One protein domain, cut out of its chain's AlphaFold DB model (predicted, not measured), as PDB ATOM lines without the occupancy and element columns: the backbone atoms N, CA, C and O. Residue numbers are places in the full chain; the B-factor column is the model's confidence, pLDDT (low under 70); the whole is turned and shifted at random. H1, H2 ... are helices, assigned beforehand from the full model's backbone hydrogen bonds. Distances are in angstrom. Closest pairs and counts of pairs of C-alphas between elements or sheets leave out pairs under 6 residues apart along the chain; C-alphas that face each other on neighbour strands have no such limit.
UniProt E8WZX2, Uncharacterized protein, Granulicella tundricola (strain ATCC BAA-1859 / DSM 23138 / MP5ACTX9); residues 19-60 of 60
ATOM      1  N   GLU A  19      43.182 -25.962  16.447       94.56
ATOM      2  CA  GLU A  19      44.046 -24.814  16.722       94.56
ATOM      3  C   GLU A  19      43.259 -23.540  17.041       94.56
ATOM      4  O   GLU A  19      43.541 -22.887  18.042       94.56
ATOM      5  N   GLU A  20      42.211 -23.250  16.276       94.56
ATOM      6  CA  GLU A  20      41.321 -22.107  16.501       94.56
ATOM      7  C   GLU A  20      40.670 -22.117  17.897       94.56
ATOM      8  O   GLU A  20      40.606 -21.081  18.568       94.56
ATOM      9  N   GLU A  21      40.250 -23.289  18.386       96.12
ATOM     10  CA  GLU A  21      39.647 -23.416  19.712       96.12
ATOM     11  C   GLU A  21      40.700 -23.269  20.816       96.12
ATOM     12  O   GLU A  21      40.449 -22.609  21.829       96.12
ATOM     13  N   ARG A  22      41.903 -23.820  20.610       94.56
ATOM     14  CA  ARG A  22      43.042 -23.630  21.521       94.56
ATOM     15  C   ARG A  22      43.409 -22.156  21.652       94.56
ATOM     16  O   ARG A  22      43.652 -21.673  22.759       94.56
ATOM     17  N   GLU A  23      43.441 -21.428  20.541       95.38
ATOM     18  CA  GLU A  23      43.725 -19.995  20.533       95.38
ATOM     19  C   GLU A  23      42.627 -19.181  21.216       95.38
ATOM     20  O   GLU A  23      42.918 -18.293  22.023       95.38
ATOM     21  N   ALA A  24      41.358 -19.485  20.937       96.00
ATOM     22  CA  ALA A  24      40.228 -18.857  21.614       96.00
ATOM     23  C   ALA A  24      40.273 -19.106  23.132       96.00
ATOM     24  O   ALA A  24      40.126 -18.165  23.918       96.00
ATOM     25  N   GLN A  25      40.551 -20.344  23.553       96.62
ATOM     26  CA  GLN A  25      40.686 -20.693  24.965       96.62
ATOM     27  C   GLN A  25      41.850 -19.939  25.616       96.62
ATOM     28  O   GLN A  25      41.654 -19.307  26.654       96.62
ATOM     29  N   ARG A  26      43.038 -19.927  24.999       96.25
ATOM     30  CA  ARG A  26      44.210 -19.206  25.519       96.25
ATOM     31  C   ARG A  26      43.930 -17.714  25.713       96.25
ATOM     32  O   ARG A  26      44.233 -17.179  26.779       96.25
ATOM     33  N   ARG A  27      43.298 -17.054  24.734       97.94
ATOM     34  CA  ARG A  27      42.876 -15.645  24.855       97.94
ATOM     35  C   ARG A  27      41.859 -15.448  25.977       97.94
ATOM     36  O   ARG A  27      41.963 -14.485  26.731       97.94
ATOM     37  N   SER A  28      40.907 -16.370  26.133       97.88
ATOM     38  CA  SER A  28      39.923 -16.306  27.216       97.88
ATOM     39  C   SER A  28      40.569 -16.424  28.597       97.88
ATOM     40  O   SER A  28      40.207 -15.665  29.493       97.88
ATOM     41  N   PHE A  29      41.540 -17.325  28.771       97.81
ATOM     42  CA  PHE A  29      42.296 -17.447  30.021       97.81
ATOM     43  C   PHE A  29      43.122 -16.194  30.313       97.81
ATOM     44  O   PHE A  29      43.065 -15.674  31.426       97.81
ATOM     45  N   ALA A  30      43.844 -15.675  29.316       98.06
ATOM     46  CA  ALA A  30      44.620 -14.447  29.468       98.06
ATOM     47  C   ALA A  30      43.729 -13.266  29.878       98.06
ATOM     48  O   ALA A  30      44.044 -12.564  30.838       98.06
ATOM     49  N   TYR A  31      42.583 -13.087  29.214       98.44
ATOM     50  CA  TYR A  31      41.602 -12.074  29.593       98.44
ATOM     51  C   TYR A  31      41.046 -12.295  31.000       98.44
ATOM     52  O   TYR A  31      41.024 -11.357  31.784       98.44
ATOM     53  N   GLY A  32      40.626 -13.516  31.342       97.69
ATOM     54  CA  GLY A  32      40.084 -13.821  32.667       97.69
ATOM     55  C   GLY A  32      41.057 -13.454  33.784       97.69
ATOM     56  O   GLY A  32      40.700 -12.694  34.680       97.69
ATOM     57  N   ASN A  33      42.306 -13.911  33.678       97.69
ATOM     58  CA  ASN A  33      43.337 -13.635  34.677       97.69
ATOM     59  C   ASN A  33      43.638 -12.135  34.791       97.69
ATOM     60  O   ASN A  33      43.708 -11.593  35.886       97.69
ATOM     61  N   THR A  34      43.790 -11.446  33.661       97.50
ATOM     62  CA  THR A  34      44.169 -10.025  33.659       97.50
ATOM     63  C   THR A  34      43.023  -9.096  34.055       97.50
ATOM     64  O   THR A  34      43.255  -8.079  34.706       97.50
ATOM     65  N   LYS A  35      41.777  -9.446  33.719       97.81
ATOM     66  CA  LYS A  35      40.586  -8.667  34.069       97.81
ATOM     67  C   LYS A  35      40.313  -8.656  35.570       97.81
ATOM     68  O   LYS A  35      39.839  -7.641  36.070       97.81
ATOM     69  N   ILE A  36      40.610  -9.761  36.262       97.38
ATOM     70  CA  ILE A  36      40.503  -9.856  37.727       97.38
ATOM     71  C   ILE A  36      41.373  -8.781  38.390       97.38
ATOM     72  O   ILE A  36      40.914  -8.104  39.304       97.38
ATOM     73  N   GLU A  37      42.589  -8.585  37.881       95.75
ATOM     74  CA  GLU A  37      43.556  -7.629  38.431       95.75
ATOM     75  C   GLU A  37      43.316  -6.190  37.951       95.75
ATOM     76  O   GLU A  37      43.592  -5.227  38.667       95.75
ATOM     77  N   ASN A  38      42.815  -6.013  36.723       97.62
ATOM     78  CA  ASN A  38      42.630  -4.696  36.127       97.62
ATOM     79  C   ASN A  38      41.370  -4.615  35.255       97.62
ATOM     80  O   ASN A  38      41.317  -5.081  34.114       97.62
ATOM     81  N   ASN A  39      40.375  -3.885  35.762       97.12
ATOM     82  CA  ASN A  39      39.109  -3.652  35.073       97.12
ATOM     83  C   ASN A  39      39.219  -2.815  33.790       97.12
ATOM     84  O   ASN A  39      38.265  -2.809  33.013       97.12
ATOM     85  N   LEU A  40      40.334  -2.137  33.522       98.12
ATOM     86  CA  LEU A  40      40.538  -1.414  32.263       98.12
ATOM     87  C   LEU A  40      40.958  -2.335  31.113       98.12
ATOM     88  O   LEU A  40      40.872  -1.936  29.955       98.12
ATOM     89  N   ILE A  41      41.373  -3.570  31.408       98.12
ATOM     90  CA  ILE A  41      41.740  -4.531  30.370       98.12
ATOM     91  C   ILE A  41      40.479  -5.016  29.647       98.12
ATOM     92  O   ILE A  41      39.463  -5.377  30.263       98.12
ATOM     93  N   THR A  42      40.547  -5.014  28.316       98.06
ATOM     94  CA  THR A  42      39.472  -5.464  27.427       98.06
ATOM     95  C   THR A  42      39.867  -6.733  26.674       98.06
ATOM     96  O   THR A  42      41.030  -7.143  26.658       98.06
ATOM     97  N   ARG A  43      38.880  -7.393  26.058       97.38
ATOM     98  CA  ARG A  43      39.123  -8.611  25.270       97.38
ATOM     99  C   ARG A  43      39.912  -8.299  24.001       97.38
ATOM    100  O   ARG A  43      40.746  -9.098  23.591       97.38
ATOM    101  N   GLU A  44      39.669  -7.128  23.428       98.06
ATOM    102  CA  GLU A  44      40.322  -6.604  22.232       98.06
ATOM    103  C   GLU A  44      41.812  -6.383  22.498       98.06
ATOM    104  O   GLU A  44      42.635  -6.888  21.743       98.06
ATOM    105  N   MET A  45      42.168  -5.763  23.632       98.25
ATOM    106  CA  MET A  45      43.571  -5.589  24.032       98.25
ATOM    107  C   MET A  45      44.317  -6.928  24.095       98.25
ATOM    108  O   MET A  45      45.435  -7.045  23.598       98.25
ATOM    109  N   VAL A  46      43.700  -7.959  24.683       98.19
ATOM    110  CA  VAL A  46      44.297  -9.303  24.772       98.19
ATOM    111  C   VAL A  46      44.434  -9.948  23.392       98.19
ATOM    112  O   VAL A  46      45.455 -10.575  23.118       98.19
ATOM    113  N   ALA A  47      43.440  -9.788  22.515       97.38
ATOM    114  CA  ALA A  47      43.509 -10.294  21.148       97.38
ATOM    115  C   ALA A  47      44.624  -9.610  20.333       97.38
ATOM    116  O   ALA A  47      45.365 -10.291  19.631       97.38
ATOM    117  N   GLU A  48      44.795  -8.295  20.466       98.00
ATOM    118  CA  GLU A  48      45.872  -7.551  19.802       98.00
ATOM    119  C   GLU A  48      47.262  -7.983  20.283       98.00
ATOM    120  O   GLU A  48      48.170  -8.166  19.469       98.00
ATOM    121  N   GLN A  49      47.439  -8.180  21.597       97.25
ATOM    122  CA  GLN A  49      48.709  -8.680  22.133       97.25
ATOM    123  C   GLN A  49      48.999 -10.110  21.679       97.25
ATOM    124  O   GLN A  49      50.153 -10.436  21.405       97.25
ATOM    125  N   ASP A  50      47.971 -10.948  21.562       96.81
ATOM    126  CA  ASP A  50      48.133 -12.296  21.036       96.81
ATOM    127  C   ASP A  50      48.687 -12.292  19.601       96.81
ATOM    128  O   ASP A  50      49.712 -12.910  19.310       96.81
ATOM    129  N   GLU A  51      48.062 -11.515  18.718       96.44
ATOM    130  CA  GLU A  51      48.507 -11.379  17.331       96.44
ATOM    131  C   GLU A  51      49.920 -10.790  17.227       96.44
ATOM    132  O   GLU A  51      50.722 -11.219  16.392       96.44
ATOM    133  N   ARG A  52      50.270  -9.843  18.104       97.00
ATOM    134  CA  ARG A  52      51.631  -9.304  18.177       97.00
ATOM    135  C   ARG A  52      52.653 -10.383  18.548       97.00
ATOM    136  O   ARG A  52      53.672 -10.497  17.870       97.00
ATOM    137  N   LEU A  53      52.374 -11.191  19.571       95.69
ATOM    138  CA  LEU A  53      53.266 -12.270  20.006       95.69
ATOM    139  C   LEU A  53      53.454 -13.330  18.914       95.69
ATOM    140  O   LEU A  53      54.581 -13.761  18.677       95.69
ATOM    141  N   LYS A  54      52.384 -13.709  18.201       93.25
ATOM    142  CA  LYS A  54      52.479 -14.636  17.060       93.25
ATOM    143  C   LYS A  54      53.455 -14.125  15.996       93.25
ATOM    144  O   LYS A  54      54.304 -14.885  15.534       93.25
ATOM    145  N   ARG A  55      53.382 -12.835  15.643       94.81
ATOM    146  CA  ARG A  55      54.304 -12.208  14.676       94.81
ATOM    147  C   ARG A  55      55.748 -12.198  15.179       94.81
ATOM    148  O   ARG A  55      56.655 -12.515  14.418       94.81
ATOM    149  N   GLU A  56      55.961 -11.868  16.452       95.44
ATOM    150  CA  GLU A  56      57.295 -11.877  17.071       95.44
ATOM    151  C   GLU A  56      57.914 -13.285  17.089       95.44
ATOM    152  O   GLU A  56      59.123 -13.426  16.915       95.44
ATOM    153  N   MET A  57      57.097 -14.330  17.255       90.25
ATOM    154  CA  MET A  57      57.549 -15.724  17.202       90.25
ATOM    155  C   MET A  57      57.844 -16.218  15.782       90.25
ATOM    156  O   MET A  57      58.724 -17.051  15.624       90.25
ATOM    157  N   GLN A  58      57.140 -15.721  14.761       82.94
ATOM    158  CA  GLN A  58      57.377 -16.088  13.355       82.94
ATOM    159  C   GLN A  58      58.643 -15.449  12.764       82.94
ATOM    160  O   GLN A  58      59.170 -15.944  11.772       82.94
ATOM    161  N   GLY A  59      59.106 -14.337  13.338       75.31
ATOM    162  CA  GLY A  59      60.330 -13.644  12.917       75.31
ATOM    163  C   GLY A  59      61.608 -14.095  13.633       75.31
ATOM    164  O   GLY A  59      62.659 -13.505  13.388       75.31
ATOM    165  N   ARG A  60      61.518 -15.076  14.538       58.28
ATOM    166  CA  ARG A  60      62.642 -15.693  15.260       58.28
ATOM    167  C   ARG A  60      63.010 -17.030  14.636       58.28
ATOM    168  O   ARG A  60      64.221 -17.336  14.651       58.28
TER     169      ARG A  60
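AT A GLANCE: This is residues 19 to 60 of the 60 residues of an uncharacterized protein of Granulicella tundricola (strain ATCC BAA-1859 / DSM 23138 / MP5ACTX9) (UniProt E8WZX2). Two helices make a lopsided V: H1 runs to the closed end, a tight link folds the backbone back, and the first half of H2 packs on the middle of H1, from where the two spread apart. The last part of H2 and the end of the printed part, residues 51 to 60, stick out free. The printed part has 42 residues with two named helices, H1 then H2, and no named strand; the class is all helix. It is only just loose, close to compact, with a radius of gyration of the C-alphas of 11.1 A, and elongated, spanning 32 by 19 by 13 A.

IN THESE COORDINATES: H1 takes residues 19 to 37 and is 27.7 A long from first to last C-alpha, from C-alpha 19 at (44.046, -24.814, 16.722) to C-alpha 37 at (43.556, -7.629, 38.431). Residues 38 to 42 form the link. H2 takes residues 43 to 58, 23.0 A long, and ends with C-alpha 58 at (57.377, -16.088, 13.355).

HOW THE PARTS SIT: H1 and H2 touch, with 8 pairs of C-alphas within 8 A. The closest C-alphas of the two, those of Tyr 31 and Arg 43, are 6.1 A apart. H1 touches H2 with residues 27 to 31 alone, and H2 touches H1 with residues 43 to 50 alone. They run opposite ways at a steep tilt of 55 degrees, and their centres are 11.8 A apart. In H2 every O i to N i+4 pair is within hydrogen-bond range; in H1, 14 of 15 are.

THE WHOLE: The two C-alphas farthest apart, those of Asn 39 and Arg 60, are 33.0 A apart. Residues 51 to 60, of which 51 to 58 belong to H2, stand free; the body without them spans 28 by 15 by 9 A. The printed part has no cut and ends at the chain's last residue. The mean pLDDT of the printed part is 94.9, and one residue, Arg 60, is under 70.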